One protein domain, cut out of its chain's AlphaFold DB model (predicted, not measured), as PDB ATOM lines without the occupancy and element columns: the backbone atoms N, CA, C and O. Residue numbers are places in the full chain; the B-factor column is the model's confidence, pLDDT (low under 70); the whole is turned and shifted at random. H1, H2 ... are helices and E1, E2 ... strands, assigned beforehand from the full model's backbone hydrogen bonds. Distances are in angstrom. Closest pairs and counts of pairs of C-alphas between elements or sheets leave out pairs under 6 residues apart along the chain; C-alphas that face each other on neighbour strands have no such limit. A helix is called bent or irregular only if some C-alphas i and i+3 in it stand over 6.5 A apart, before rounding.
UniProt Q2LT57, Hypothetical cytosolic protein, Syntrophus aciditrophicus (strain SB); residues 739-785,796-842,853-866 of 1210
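Overview. This is residues 739 to 785, 796 to 842 and 853 to 866 of the 1210 residues of the protein "Hypothetical cytosolic protein" of Syntrophus aciditrophicus (strain SB) (UniProt Q2LT57). A short helix, H3, and the strand E2 make the middle of this domain, with E1 paired along E2 and H1 packed crosswise on H3. The long, kinked helix H2 makes one end, and the pair of strands E3 and E4 makes the other; the long link of residues 743 to 770 folds back on itself between residues 751 and 760 before H1. The printed part has 108 residues, with three named helices and four named strands in the order E1, H1, E2, H2, E3, E4, H3; E1 with E2 and E3 with E4 form two antiparallel sheets of two strands. The class is mixed, helices and strands. The whole is compact, with a radius of gyration of the C-alphas of 14.7 A, and its outline is only just elongated, spanning 47 by 31 by 27 A.

Along the chain. E1, residues 739 to 742, begins with C-alpha 739 at (162.774, 303.460, 169.830) and is 10.3 A long. H1, residues 771 to 780, is 14.4 A long, and E2, residues 800 to 804, is 14.2 A long. H2, residues 815 to 831, is 23.8 A long, from C-alpha 815 at (171.170, 281.985, 168.528). It has a kink of 55 degrees near residue 824 and is only just irregular: C-alphas 821 and 824 are 6.8 A apart. E3, residues 836 to 841, is 16.4 A long, and E4, residues 853 to 857, is 13.4 A long. H3, residues 860 to 866, is 9.8 A long and ends with C-alpha 866 at (162.412, 289.154, 179.098).

Arrangement. E1 and E2 are antiparallel at 168 degrees, with N 739 and O 803 within hydrogen-bond range at 2.8 A. The closest C-alphas of E2 and H3, those of Ala 803 and Ala 861, are 4.2 A apart. H1 and H3 touch, about perpendicular at 79 degrees; their closest C-alphas, those of Tyr 777 and Phe 860, are 6.7 A apart. H2 touches H3 with residues 826 to 830 alone, at a steep tilt of 52 degrees, opposite ways; the closest C-alphas are those of Ile 829 and Ser 862, 5.8 A apart. H1 and H2 are apart. E3 and E4 are antiparallel at 141 degrees, with N 838 and O 855 within hydrogen-bond range at 2.9 A. Residues 797 to 798 pair antiparallel with residues 838 to 839 of E3. Every O i to N i+4 pair is within hydrogen-bond range in H1 and H3; in H2, 9 of 13 are.

Size, cuts and confidence. The two C-alphas farthest apart, those of Lys 814 and Gly 842, are 48.6 A apart. Residues 786 to 795 are not printed, with 13.3 A between C-alphas 785 and 796, and neither are residues 843 to 852, with 7.9 A between C-alphas 842 and 853. The link from E1 to H1, 28 residues, is long. The mean pLDDT of the printed part is 75.1; 35 residues are under 70, among them residues 743 to 749 and residues 830 to 842.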
ATOM      1  N   ILE A 739     163.638 302.315 170.136       83.81
ATOM      2  CA  ILE A 739     162.774 303.460 169.830       83.81
ATOM      3  C   ILE A 739     161.977 303.877 171.064       83.81
ATOM      4  O   ILE A 739     161.528 303.042 171.851       83.81
ATOM      5  N   ARG A 740     161.779 305.186 171.219       81.31
ATOM      6  CA  ARG A 740     161.047 305.791 172.333       81.31
ATOM      7  C   ARG A 740     159.794 306.480 171.835       81.31
ATOM      8  O   ARG A 740     159.810 307.166 170.819       81.31
ATOM      9  N   TRP A 741     158.733 306.365 172.610       82.00
ATOM     10  CA  TRP A 741     157.567 307.217 172.494       82.00
ATOM     11  C   TRP A 741     157.366 307.970 173.807       82.00
ATOM     12  O   TRP A 741     157.440 307.372 174.881       82.00
ATOM     13  N   ARG A 742     157.105 309.277 173.716       76.12
ATOM     14  CA  ARG A 742     156.806 310.151 174.854       76.12
ATOM     15  C   ARG A 742     155.625 311.057 174.513       76.12
ATOM     16  O   ARG A 742     155.584 311.664 173.442       76.12
ATOM     17  N   GLU A 743     154.680 311.171 175.435       68.75
ATOM     18  CA  GLU A 743     153.513 312.035 175.301       68.75
ATOM     19  C   GLU A 743     153.890 313.507 175.535       68.75
ATOM     20  O   GLU A 743     154.316 313.861 176.632       68.75
ATOM     21  N   LYS A 744     153.739 314.377 174.521       60.94
ATOM     22  CA  LYS A 744     153.981 315.826 174.681       60.94
ATOM     23  C   LYS A 744     152.726 316.608 175.119       60.94
ATOM     24  O   LYS A 744     152.865 317.517 175.924       60.94
ATOM     25  N   GLU A 745     151.510 316.253 174.665       51.94
ATOM     26  CA  GLU A 745     150.288 317.052 174.957       51.94
ATOM     27  C   GLU A 745     148.932 316.291 175.004       51.94
ATOM     28  O   GLU A 745     147.897 316.903 175.284       51.94
ATOM     29  N   LYS A 746     148.859 314.975 174.737       53.00
ATOM     30  CA  LYS A 746     147.572 314.240 174.629       53.00
ATOM     31  C   LYS A 746     147.594 312.881 175.311       53.00
ATOM     32  O   LYS A 746     148.256 312.003 174.783       53.00
ATOM     33  N   ARG A 747     146.740 312.699 176.330       62.44
ATOM     34  CA  ARG A 747     146.524 311.433 177.059       62.44
ATOM     35  C   ARG A 747     146.429 310.219 176.128       62.44
ATOM     36  O   ARG A 747     145.554 310.182 175.259       62.44
ATOM     37  N   TRP A 748     147.238 309.198 176.385       67.94
ATOM     38  CA  TRP A 748     147.225 307.942 175.650       67.94
ATOM     39  C   TRP A 748     146.004 307.101 176.043       67.94
ATOM     40  O   TRP A 748     145.882 306.702 177.205       67.94
ATOM     41  N   PRO A 749     145.058 306.841 175.119       65.50
ATOM     42  CA  PRO A 749     143.835 306.114 175.440       65.50
ATOM     43  C   PRO A 749     144.089 304.657 175.841       65.50
ATOM     44  O   PRO A 749     144.410 303.822 175.002       65.50
ATOM     45  N   ILE A 750     143.810 304.334 177.102       71.12
ATOM     46  CA  ILE A 750     143.735 302.961 177.608       71.12
ATOM     47  C   ILE A 750     142.257 302.571 177.702       71.12
ATOM     48  O   ILE A 750     141.441 303.315 178.250       71.12
ATOM     49  N   ARG A 751     141.880 301.416 177.145       70.50
ATOM     50  CA  ARG A 751     140.489 300.931 177.157       70.50
ATOM     51  C   ARG A 751     140.417 299.516 177.703       70.50
ATOM     52  O   ARG A 751     141.262 298.687 177.391       70.50
ATOM     53  N   ARG A 752     139.367 299.215 178.469       70.88
ATOM     54  CA  ARG A 752     139.058 297.836 178.858       70.88
ATOM     55  C   ARG A 752     138.359 297.140 177.698       70.88
ATOM     56  O   ARG A 752     137.322 297.615 177.234       70.88
ATOM     57  N   ASN A 753     138.911 296.027 177.228       68.88
ATOM     58  CA  ASN A 753     138.263 295.184 176.235       68.88
ATOM     59  C   ASN A 753     137.020 294.524 176.870       68.88
ATOM     60  O   ASN A 753     137.169 293.752 177.821       68.88
ATOM     61  N   PRO A 754     135.798 294.776 176.361       62.94
ATOM     62  CA  PRO A 754     134.572 294.246 176.959       62.94
ATOM     63  C   PRO A 754     134.457 292.717 176.915       62.94
ATOM     64  O   PRO A 754     133.740 292.145 177.729       62.94
ATOM     65  N   ALA A 755     135.126 292.056 175.963       69.50
ATOM     66  CA  ALA A 755     135.024 290.612 175.755       69.50
ATOM     67  C   ALA A 755     136.020 289.814 176.608       69.50
ATOM     68  O   ALA A 755     135.688 288.731 177.079       69.50
ATOM     69  N   SER A 756     137.235 290.338 176.798       72.44
ATOM     70  CA  SER A 756     138.304 289.646 177.531       72.44
ATOM     71  C   SER A 756     138.532 290.188 178.942       72.44
ATOM     72  O   SER A 756     139.201 289.534 179.731       72.44
ATOM     73  N   GLY A 757     138.014 291.377 179.268       68.62
ATOM     74  CA  GLY A 757     138.214 292.035 180.560       68.62
ATOM     75  C   GLY A 757     139.589 292.690 180.747       68.62
ATOM     76  O   GLY A 757     139.747 293.426 181.722       68.62
ATOM     77  N   HIS A 758     140.531 292.478 179.820       73.69
ATOM     78  CA  HIS A 758     141.895 293.022 179.846       73.69
ATOM     79  C   HIS A 758     141.965 294.454 179.301       73.69
ATOM     80  O   HIS A 758     141.098 294.895 178.541       73.69
ATOM     81  N   TRP A 759     143.019 295.174 179.670       71.81
ATOM     82  CA  TRP A 759     143.315 296.511 179.158       71.81
ATOM     83  C   TRP A 759     144.022 296.429 177.807       71.81
ATOM     84  O   TRP A 759     144.802 295.514 177.579       71.81
ATOM     85  N   ILE A 760     143.719 297.360 176.902       75.06
ATOM     86  CA  ILE A 760     144.329 297.465 175.572       75.06
ATOM     87  C   ILE A 760     144.586 298.932 175.212       75.06
ATOM     88  O   ILE A 760     143.830 299.825 175.613       75.06
ATOM     89  N   SER A 761     145.628 299.167 174.417       79.12
ATOM     90  CA  SER A 761     145.956 300.464 173.816       79.12
ATOM     91  C   SER A 761     146.515 300.259 172.407       79.12
ATOM     92  O   SER A 761     147.105 299.219 172.128       79.12
ATOM     93  N   GLU A 762     146.358 301.232 171.511       82.75
ATOM     94  CA  GLU A 762     147.012 301.187 170.197       82.75
ATOM     95  C   GLU A 762     148.523 301.422 170.341       82.75
ATOM     96  O   GLU A 762     148.944 302.308 171.088       82.75
ATOM     97  N   SER A 763     149.334 300.629 169.629       86.12
ATOM     98  CA  SER A 763     150.798 300.768 169.629       86.12
ATOM     99  C   SER A 763     151.203 302.145 169.097       86.12
ATOM    100  O   SER A 763     150.776 302.515 167.998       86.12
ATOM    101  N   PRO A 764     152.060 302.898 169.811       83.12
ATOM    102  CA  PRO A 764     152.460 304.231 169.386       83.12
ATOM    103  C   PRO A 764     153.612 304.186 168.365       83.12
ATOM    104  O   PRO A 764     153.965 305.201 167.776       83.12
ATOM    105  N   PHE A 765     154.201 303.003 168.163       85.88
ATOM    106  CA  PHE A 765     155.381 302.767 167.333       85.88
ATOM    107  C   PHE A 765     155.024 302.381 165.887       85.88
ATOM    108  O   PHE A 765     155.904 302.143 165.062       85.88
ATOM    109  N   GLY A 766     153.732 302.309 165.550       84.75
ATOM    110  CA  GLY A 766     153.274 302.000 164.195       84.75
ATOM    111  C   GLY A 766     153.780 300.642 163.691       84.75
ATOM    112  O   GLY A 766     153.635 299.633 164.374       84.75
ATOM    113  N   LYS A 767     154.355 300.616 162.479       83.62
ATOM    114  CA  LYS A 767     154.846 299.388 161.818       83.62
ATOM    115  C   LYS A 767     156.121 298.809 162.436       83.62
ATOM    116  O   LYS A 767     156.417 297.646 162.194       83.62
ATOM    117  N   ALA A 768     156.838 299.599 163.231       85.62
ATOM    118  CA  ALA A 768     158.076 299.176 163.873       85.62
ATOM    119  C   ALA A 768     157.862 298.118 164.969       85.62
ATOM    120  O   ALA A 768     158.821 297.504 165.426       85.62
ATOM    121  N   VAL A 769     156.619 297.902 165.415       89.50
ATOM    122  CA  VAL A 769     156.269 296.929 166.454       89.50
ATOM    123  C   VAL A 769     155.121 296.048 165.980       89.50
ATOM    124  O   VAL A 769     154.120 296.528 165.446       89.50
ATOM    125  N   ASN A 770     155.233 294.743 166.232       87.06
ATOM    126  CA  ASN A 770     154.169 293.795 165.942       87.06
ATOM    127  C   ASN A 770     152.961 294.036 166.870       87.06
ATOM    128  O   ASN A 770     153.088 294.051 168.095       87.06
ATOM    129  N   LYS A 771     151.763 294.189 166.294       85.62
ATOM    130  CA  LYS A 771     150.533 294.427 167.064       85.62
ATOM    131  C   LYS A 771     150.226 293.308 168.069       85.62
ATOM    132  O   LYS A 771     149.799 293.605 169.176       85.62
ATOM    133  N   VAL A 772     150.455 292.046 167.704       87.38
ATOM    134  CA  VAL A 772     150.198 290.894 168.587       87.38
ATOM    135  C   VAL A 772     151.077 290.979 169.829       87.38
ATOM    136  O   VAL A 772     150.592 290.843 170.945       87.38
ATOM    137  N   GLN A 773     152.355 291.289 169.623       90.44
ATOM    138  CA  GLN A 773     153.321 291.470 170.697       90.44
ATOM    139  C   GLN A 773     152.910 292.612 171.641       90.44
ATOM    140  O   GLN A 773     152.980 292.478 172.860       90.44
ATOM    141  N   TRP A 774     152.449 293.729 171.079       89.50
ATOM    142  CA  TRP A 774     151.945 294.863 171.849       89.50
ATOM    143  C   TRP A 774     150.701 294.515 172.679       89.50
ATOM    144  O   TRP A 774     150.616 294.871 173.855       89.50
ATOM    145  N   ASP A 775     149.747 293.796 172.087       86.38
ATOM    146  CA  ASP A 775     148.527 293.364 172.773       86.38
ATOM    147  C   ASP A 775     148.852 292.381 173.921       86.38
ATOM    148  O   ASP A 775     148.302 292.508 175.016       86.38
ATOM    149  N   GLU A 776     149.788 291.445 173.717       88.19
ATOM    150  CA  GLU A 776     150.267 290.510 174.750       88.19
ATOM    151  C   GLU A 776     150.944 291.221 175.930       88.19
ATOM    152  O   GLU A 776     150.710 290.851 177.085       88.19
ATOM    153  N   TYR A 777     151.723 292.273 175.668       87.56
ATOM    154  CA  TYR A 777     152.300 293.106 176.723       87.56
ATOM    155  C   TYR A 777     151.219 293.694 177.628       87.56
ATOM    156  O   TYR A 777     151.278 293.501 178.842       87.56
ATOM    157  N   TRP A 778     150.196 294.335 177.058       81.00
ATOM    158  CA  TRP A 778     149.103 294.918 177.843       81.00
ATOM    159  C   TRP A 778     148.327 293.888 178.659       81.00
ATOM    160  O   TRP A 778     147.921 294.182 179.782       81.00
ATOM    161  N   ILE A 779     148.144 292.682 178.117       83.50
ATOM    162  CA  ILE A 779     147.507 291.569 178.830       83.50
ATOM    163  C   ILE A 779     148.361 291.120 180.024       83.50
ATOM    164  O   ILE A 779     147.810 290.748 181.056       83.50
ATOM    165  N   SER A 780     149.689 291.170 179.899       80.81
ATOM    166  CA  SER A 780     150.620 290.729 180.944       80.81
ATOM    167  C   SER A 780     150.836 291.728 182.088       80.81
ATOM    168  O   SER A 780     151.427 291.367 183.105       80.81
ATOM    169  N   LEU A 781     150.393 292.981 181.942       75.69
ATOM    170  CA  LEU A 781     150.561 294.003 182.974       75.69
ATOM    171  C   LEU A 781     149.576 293.790 184.135       75.69
ATOM    172  O   LEU A 781     148.364 293.926 183.969       75.69
ATOM    173  N   GLU A 782     150.099 293.560 185.339       63.94
ATOM    174  CA  GLU A 782     149.319 293.609 186.582       63.94
ATOM    175  C   GLU A 782     149.355 295.040 187.168       63.94
ATOM    176  O   GLU A 782     150.431 295.515 187.545       63.94
ATOM    177  N   PRO A 783     148.226 295.778 187.250       56.16
ATOM    178  CA  PRO A 783     148.210 297.088 187.898       56.16
ATOM    179  C   PRO A 783     148.555 296.979 189.391       56.16
ATOM    180  O   PRO A 783     148.001 296.119 190.080       56.16
ATOM    181  N   PRO A 784     149.371 297.893 189.947       53.41
ATOM    182  CA  PRO A 784     149.520 298.014 191.393       53.41
ATOM    183  C   PRO A 784     148.161 298.341 192.036       53.41
ATOM    184  O   PRO A 784     147.485 299.258 191.560       53.41
ATOM    185  N   PRO A 785     147.744 297.652 193.116       50.91
ATOM    186  CA  PRO A 785     146.473 297.944 193.775       50.91
ATOM    187  C   PRO A 785     146.480 299.372 194.346       50.91
ATOM    188  O   PRO A 785     147.364 299.735 195.126       50.91
ATOM    189  N   THR A 796     143.779 306.784 183.575       64.69
ATOM    190  CA  THR A 796     145.183 306.340 183.595       64.69
ATOM    191  C   THR A 796     145.887 306.822 182.327       64.69
ATOM    192  O   THR A 796     145.392 306.602 181.224       64.69
ATOM    193  N   THR A 797     147.039 307.480 182.468       66.50
ATOM    194  CA  THR A 797     147.860 307.931 181.334       66.50
ATOM    195  C   THR A 797     149.276 307.385 181.467       66.50
ATOM    196  O   THR A 797     149.904 307.516 182.525       66.50
ATOM    197  N   VAL A 798     149.760 306.751 180.397       73.31
ATOM    198  CA  VAL A 798     151.149 306.308 180.251       73.31
ATOM    199  C   VAL A 798     151.891 307.395 179.485       73.31
ATOM    200  O   VAL A 798     151.553 307.680 178.345       73.31
ATOM    201  N   HIS A 799     152.886 308.006 180.126       71.12
ATOM    202  CA  HIS A 799     153.605 309.165 179.580       71.12
ATOM    203  C   HIS A 799     154.737 308.785 178.628       71.12
ATOM    204  O   HIS A 799     155.173 309.605 177.822       71.12
ATOM    205  N   GLU A 800     155.244 307.557 178.738       77.12
ATOM    206  CA  GLU A 800     156.429 307.122 178.011       77.12
ATOM    207  C   GLU A 800     156.485 305.596 177.872       77.12
ATOM    208  O   GLU A 800     156.134 304.876 178.810       77.12
ATOM    209  N   GLN A 801     156.944 305.114 176.714       82.94
ATOM    210  CA  GLN A 801     157.257 303.709 176.446       82.94
ATOM    211  C   GLN A 801     158.472 303.585 175.523       82.94
ATOM    212  O   GLN A 801     158.756 304.475 174.722       82.94
ATOM    213  N   TRP A 802     159.138 302.436 175.596       84.94
ATOM    214  CA  TRP A 802     160.265 302.069 174.738       84.94
ATOM    215  C   TRP A 802     159.971 300.752 174.029       84.94
ATOM    216  O   TRP A 802     159.308 299.899 174.615       84.94
ATOM    217  N   ALA A 803     160.479 300.565 172.814       88.19
ATOM    218  CA  ALA A 803     160.388 299.309 172.071       88.19
ATOM    219  C   ALA A 803     161.709 298.977 171.369       88.19
ATOM    220  O   ALA A 803     162.405 299.870 170.892       88.19
ATOM    221  N   ILE A 804     162.028 297.690 171.267       90.25
ATOM    222  CA  ILE A 804     163.041 297.187 170.342       90.25
ATOM    223  C   ILE A 804     162.374 297.073 168.970       90.25
ATOM    224  O   ILE A 804     161.372 296.368 168.806       90.25
ATOM    225  N   GLU A 805     162.914 297.806 168.003       89.12
ATOM    226  CA  GLU A 805     162.355 297.929 166.658       89.12
ATOM    227  C   GLU A 805     162.359 296.589 165.910       89.12
ATOM    228  O   GLU A 805     163.365 295.902 165.941       89.12
ATOM    229  N   TYR A 806     161.285 296.200 165.216       90.25
ATOM    230  CA  TYR A 806     161.206 294.967 164.408       90.25
ATOM    231  C   TYR A 806     161.598 293.672 165.149       90.25
ATOM    232  O   TYR A 806     162.094 292.714 164.555       90.25
ATOM    233  N   PHE A 807     161.379 293.621 166.463       91.00
ATOM    234  CA  PHE A 807     161.751 292.484 167.298       91.00
ATOM    235  C   PHE A 807     160.634 291.427 167.398       91.00
ATOM    236  O   PHE A 807     159.493 291.791 167.690       91.00
ATOM    237  N   PRO A 808     160.931 290.115 167.285       88.56
ATOM    238  CA  PRO A 808     162.243 289.490 167.079       88.56
ATOM    239  C   PRO A 808     162.581 289.232 165.600       88.56
ATOM    240  O   PRO A 808     163.560 288.544 165.321       88.56
ATOM    241  N   ASP A 809     161.777 289.730 164.660       86.94
ATOM    242  CA  ASP A 809     161.852 289.370 163.238       86.94
ATOM    243  C   ASP A 809     163.188 289.752 162.578       86.94
ATOM    244  O   ASP A 809     163.676 289.022 161.716       86.94
ATOM    245  N   ALA A 810     163.809 290.851 163.016       85.94
ATOM    246  CA  ALA A 810     165.124 291.292 162.549       85.94
ATOM    247  C   ALA A 810     166.310 290.632 163.291       85.94
ATOM    248  O   ALA A 810     167.464 290.979 163.040       85.94
ATOM    249  N   LEU A 811     166.064 289.694 164.217       86.62
ATOM    250  CA  LEU A 811     167.149 289.003 164.916       86.62
ATOM    251  C   LEU A 811     167.887 288.010 164.003       86.62
ATOM    252  O   LEU A 811     167.254 287.297 163.216       86.62
ATOM    253  N   PRO A 812     169.209 287.843 164.197       82.62
ATOM    254  CA  PRO A 812     169.985 286.819 163.511       82.62
ATOM    255  C   PRO A 812     169.396 285.411 163.641       82.62
ATOM    256  O   PRO A 812     168.874 285.011 164.690       82.62
ATOM    257  N   LYS A 813     169.527 284.590 162.593       80.69
ATOM    258  CA  LYS A 813     169.016 283.206 162.627       80.69
ATOM    259  C   LYS A 813     169.734 282.370 163.686       80.69
ATOM    260  O   LYS A 813     169.075 281.616 164.408       80.69
ATOM    261  N   LYS A 814     171.057 282.526 163.798       84.06
ATOM    262  CA  LYS A 814     171.905 281.833 164.776       84.06
ATOM    263  C   LYS A 814     171.721 282.429 166.170       84.06
ATOM    264  O   LYS A 814     171.865 283.629 166.368       84.06
ATOM    265  N   ALA A 815     171.468 281.570 167.156       82.75
ATOM    266  CA  ALA A 815     171.170 281.985 168.528       82.75
ATOM    267  C   ALA A 815     172.280 282.831 169.176       82.75
ATOM    268  O   ALA A 815     171.987 283.773 169.908       82.75
ATOM    269  N   ILE A 816     173.547 282.515 168.886       84.50
ATOM    270  CA  ILE A 816     174.701 283.229 169.440       84.50
ATOM    271  C   ILE A 816     174.775 284.678 168.941       84.50
ATOM    272  O   ILE A 816     175.045 285.586 169.724       84.50
ATOM    273  N   ASP A 817     174.446 284.907 167.671       83.25
ATOM    274  CA  ASP A 817     174.478 286.233 167.058       83.25
ATOM    275  C   ASP A 817     173.304 287.090 167.558       83.25
ATOM    276  O   ASP A 817     173.475 288.286 167.786       83.25
ATOM    277  N   ARG A 818     172.153 286.475 167.895       87.62
ATOM    278  CA  ARG A 818     171.061 287.164 168.621       87.62
ATOM    279  C   ARG A 818     171.549 287.756 169.937       87.62
ATOM    280  O   ARG A 818     171.231 288.901 170.247       87.62
ATOM    281  N   LEU A 819     172.317 286.982 170.708       87.44
ATOM    282  CA  LEU A 819     172.849 287.447 171.988       87.44
ATOM    283  C   LEU A 819     173.828 288.605 171.789       87.44
ATOM    284  O   LEU A 819     173.752 289.573 172.538       87.44
ATOM    285  N   LYS A 820     174.700 288.532 170.775       83.19
ATOM    286  CA  LYS A 820     175.666 289.595 170.456       83.19
ATOM    287  C   LYS A 820     174.976 290.900 170.063       83.19
ATOM    288  O   LYS A 820     175.285 291.935 170.641       83.19
ATOM    289  N   VAL A 821     174.005 290.830 169.153       84.44
ATOM    290  CA  VAL A 821     173.265 292.000 168.658       84.44
ATOM    291  C   VAL A 821     172.400 292.642 169.750       84.44
ATOM    292  O   VAL A 821     172.251 293.860 169.776       84.44
ATOM    293  N   LEU A 822     171.842 291.855 170.677       87.31
ATOM    294  CA  LEU A 822     171.021 292.385 171.774       87.31
ATOM    295  C   LEU A 822     171.838 292.898 172.966       87.31
ATOM    296  O   LEU A 822     171.335 293.726 173.725       87.31
ATOM    297  N   LYS A 823     173.075 292.422 173.155       85.81
ATOM    298  CA  LYS A 823     173.881 292.725 174.348       85.81
ATOM    299  C   LYS A 823     174.070 294.231 174.558       85.81
ATOM    300  O   LYS A 823     173.904 294.682 175.687       85.81
ATOM    301  N   SER A 824     174.346 295.012 173.512       76.38
ATOM    302  CA  SER A 824     174.596 296.458 173.649       76.38
ATOM    303  C   SER A 824     173.366 297.250 174.107       76.38
ATOM    304  O   SER A 824     173.487 298.140 174.942       76.38
ATOM    305  N   ILE A 825     172.166 296.891 173.637       79.81
ATOM    306  CA  ILE A 825     170.917 297.585 174.000       79.81
ATOM    307  C   ILE A 825     170.268 297.048 175.279       79.81
ATOM    308  O   ILE A 825     169.482 297.734 175.930       79.81
ATOM    309  N   SER A 826     170.604 295.822 175.674       81.81
ATOM    310  CA  SER A 826     170.031 295.161 176.849       81.81
ATOM    311  C   SER A 826     170.405 295.803 178.188       81.81
ATOM    312  O   SER A 826     169.635 295.701 179.146       81.81
ATOM    313  N   ILE A 827     171.566 296.466 178.248       70.50
ATOM    314  CA  ILE A 827     172.073 297.147 179.443       70.50
ATOM    315  C   ILE A 827     171.260 298.429 179.696       70.50
ATOM    316  O   ILE A 827     170.625 298.492 180.745       70.50
ATOM    317  N   PRO A 828     171.110 299.373 178.738       69.00
ATOM    318  CA  PRO A 828     170.170 300.495 178.865       69.00
ATOM    319  C   PRO A 828     168.740 300.077 179.238       69.00
ATOM    320  O   PRO A 828     168.098 300.698 180.088       69.00
ATOM    321  N   ILE A 829     168.241 298.989 178.641       76.81
ATOM    322  CA  ILE A 829     166.907 298.449 178.944       76.81
ATOM    323  C   ILE A 829     166.820 297.962 180.403       76.81
ATOM    324  O   ILE A 829     165.781 298.119 181.048       76.81
ATOM    325  N   SER A 830     167.906 297.397 180.930       67.00
ATOM    326  CA  SER A 830     167.991 296.859 182.291       67.00
ATOM    327  C   SER A 830     168.338 297.898 183.361       67.00
ATOM    328  O   SER A 830     167.879 297.746 184.485       67.00
ATOM    329  N   ASP A 831     169.078 298.959 183.043       60.84
ATOM    330  CA  ASP A 831     169.481 299.984 184.019       60.84
ATOM    331  C   ASP A 831     168.525 301.188 184.042       60.84
ATOM    332  O   ASP A 831     168.275 301.771 185.095       60.84
ATOM    333  N   SER A 832     167.946 301.545 182.887       55.81
ATOM    334  CA  SER A 832     167.190 302.797 182.696       55.81
ATOM    335  C   SER A 832     165.695 302.572 182.445       55.81
ATOM    336  O   SER A 832     164.875 303.425 182.782       55.81
ATOM    337  N   CYS A 833     165.319 301.414 181.880       52.91
ATOM    338  CA  CYS A 833     163.961 301.163 181.381       52.91
ATOM    339  C   CYS A 833     163.098 300.245 182.267       52.91
ATOM    340  O   CYS A 833     162.042 299.776 181.824       52.91
ATOM    341  N   LEU A 834     163.522 299.963 183.504       51.88
ATOM    342  CA  LEU A 834     162.815 299.029 184.388       51.88
ATOM    343  C   LEU A 834     161.551 299.604 185.038       51.88
ATOM    344  O   LEU A 834     160.654 298.826 185.358       51.88
ATOM    345  N   GLU A 835     161.444 300.920 185.246       51.41
ATOM    346  CA  GLU A 835     160.400 301.468 186.120       51.41
ATOM    347  C   GLU A 835     159.927 302.880 185.718       51.41
ATOM    348  O   GLU A 835     160.509 303.888 186.124       51.41
ATOM    349  N   TYR A 836     158.813 302.974 184.976       56.97
ATOM    350  CA  TYR A 836     158.274 304.262 184.499       56.97
ATOM    351  C   TYR A 836     157.048 304.758 185.251       56.97
ATOM    352  O   TYR A 836     156.119 304.002 185.516       56.97
ATOM    353  N   LYS A 837     157.024 306.073 185.506       49.69
ATOM    354  CA  LYS A 837     155.933 306.791 186.171       49.69
ATOM    355  C   LYS A 837     154.668 306.811 185.307       49.69
ATOM    356  O   LYS A 837     154.579 307.594 184.367       49.69
ATOM    357  N   TYR A 838     153.653 306.031 185.661       57.69
ATOM    358  CA  TYR A 838     152.280 306.336 185.251       57.69
ATOM    359  C   TYR A 838     151.643 307.263 186.289       57.69
ATOM    360  O   TYR A 838     152.006 307.215 187.466       57.69
ATOM    361  N   SER A 839     150.695 308.106 185.879       49.38
ATOM    362  CA  SER A 839     149.900 308.920 186.807       49.38
ATOM    363  C   SER A 839     148.433 308.517 186.744       49.38
ATOM    364  O   SER A 839     147.854 308.492 185.657       49.38
ATOM    365  N   MET A 840     147.820 308.260 187.900       52.06
ATOM    366  CA  MET A 840     146.370 308.084 188.022       52.06
ATOM    367  C   MET A 840     145.743 309.349 188.615       52.06
ATOM    368  O   MET A 840     146.186 309.834 189.659       52.06
ATOM    369  N   GLN A 841     144.694 309.872 187.970       46.19
ATOM    370  CA  GLN A 841     143.751 310.793 188.616       46.19
ATOM    371  C   GLN A 841     142.643 309.956 189.257       46.19
ATOM    372  O   GLN A 841     141.764 309.456 188.561       46.19
ATOM    373  N   GLY A 842     142.704 309.775 190.578       43.78
ATOM    374  CA  GLY A 842     141.673 309.047 191.312       43.78
ATOM    375  C   GLY A 842     140.363 309.834 191.353       43.78
ATOM    376  O   GLY A 842     140.316 310.950 191.875       43.78
ATOM    377  N   LYS A 853     148.449 310.384 192.045       54.88
ATOM    378  CA  LYS A 853     149.447 309.400 192.496       54.88
ATOM    379  C   LYS A 853     150.236 308.869 191.304       54.88
ATOM    380  O   LYS A 853     149.665 308.622 190.241       54.88
ATOM    381  N   GLN A 854     151.542 308.708 191.503       57.97
ATOM    382  CA  GLN A 854     152.471 308.141 190.525       57.97
ATOM    383  C   GLN A 854     152.828 306.700 190.924       57.97
ATOM    384  O   GLN A 854     153.069 306.447 192.103       57.97
ATOM    385  N   GLY A 855     152.866 305.773 189.964       60.91
ATOM    386  CA  GLY A 855     153.310 304.382 190.157       60.91
ATOM    387  C   GLY A 855     154.250 303.921 189.038       60.91
ATOM    388  O   GLY A 855     154.512 304.700 188.126       60.91
ATOM    389  N   ARG A 856     154.780 302.691 189.102       63.53
ATOM    390  CA  ARG A 856     155.785 302.162 188.152       63.53
ATOM    391  C   ARG A 856     155.270 300.953 187.352       63.53
ATOM    392  O   ARG A 856     154.655 300.074 187.945       63.53
ATOM    393  N   LEU A 857     155.519 300.919 186.036       72.12
ATOM    394  CA  LEU A 857     155.252 299.777 185.134       72.12
ATOM    395  C   LEU A 857     156.535 299.343 184.403       72.12
ATOM    396  O   LEU A 857     157.400 300.181 184.133       72.12
ATOM    397  N   GLN A 858     156.625 298.054 184.051       77.50
ATOM    398  CA  GLN A 858     157.675 297.513 183.177       77.50
ATOM    399  C   GLN A 858     157.533 298.115 181.771       77.50
ATOM    400  O   GLN A 858     156.426 298.137 181.236       77.50
ATOM    401  N   SER A 859     158.622 298.583 181.154       82.19
ATOM    402  CA  SER A 859     158.583 299.059 179.761       82.19
ATOM    403  C   SER A 859     158.358 297.932 178.758       82.19
ATOM    404  O   SER A 859     158.779 296.795 178.980       82.19
ATOM    405  N   PHE A 860     157.760 298.263 177.615       88.19
ATOM    406  CA  PHE A 860     157.546 297.302 176.541       88.19
ATOM    407  C   PHE A 860     158.857 296.707 176.002       88.19
ATOM    408  O   PHE A 860     158.926 295.498 175.847       88.19
ATOM    409  N   ALA A 861     159.933 297.482 175.834       88.12
ATOM    410  CA  ALA A 861     161.249 296.960 175.441       88.12
ATOM    411  C   ALA A 861     161.810 295.947 176.455       88.12
ATOM    412  O   ALA A 861     162.324 294.896 176.070       88.12
ATOM    413  N   SER A 862     161.670 296.227 177.758       86.75
ATOM    414  CA  SER A 862     162.037 295.266 178.804       86.75
ATOM    415  C   SER A 862     161.180 294.008 178.716       86.75
ATOM    416  O   SER A 862     161.696 292.899 178.829       86.75
ATOM    417  N   TRP A 863     159.884 294.152 178.465       89.31
ATOM    418  CA  TRP A 863     158.997 293.014 178.280       89.31
ATOM    419  C   TRP A 863     159.336 292.200 177.016       89.31
ATOM    420  O   TRP A 863     159.417 290.977 177.086       89.31
ATOM    421  N   GLN A 864     159.640 292.846 175.884       91.00
ATOM    422  CA  GLN A 864     160.089 292.180 174.655       91.00
ATOM    423  C   GLN A 864     161.345 291.346 174.924       91.00
ATOM    424  O   GLN A 864     161.447 290.202 174.484       91.00
ATOM    425  N   LEU A 865     162.278 291.892 175.707       89.31
ATOM    426  CA  LEU A 865     163.527 291.220 176.027       89.31
ATOM    427  C   LEU A 865     163.338 290.032 176.984       89.31
ATOM    428  O   LEU A 865     163.965 289.000 176.773       89.31
ATOM    429  N   HIS A 866     162.486 290.142 178.008       87.38
ATOM    430  CA  HIS A 866     162.412 289.154 179.098       87.38
ATOM    431  C   HIS A 866     161.211 288.200 179.033       87.38
ATOM    432  O   HIS A 866     161.301 287.074 179.530       87.38
TER     433      HIS A 866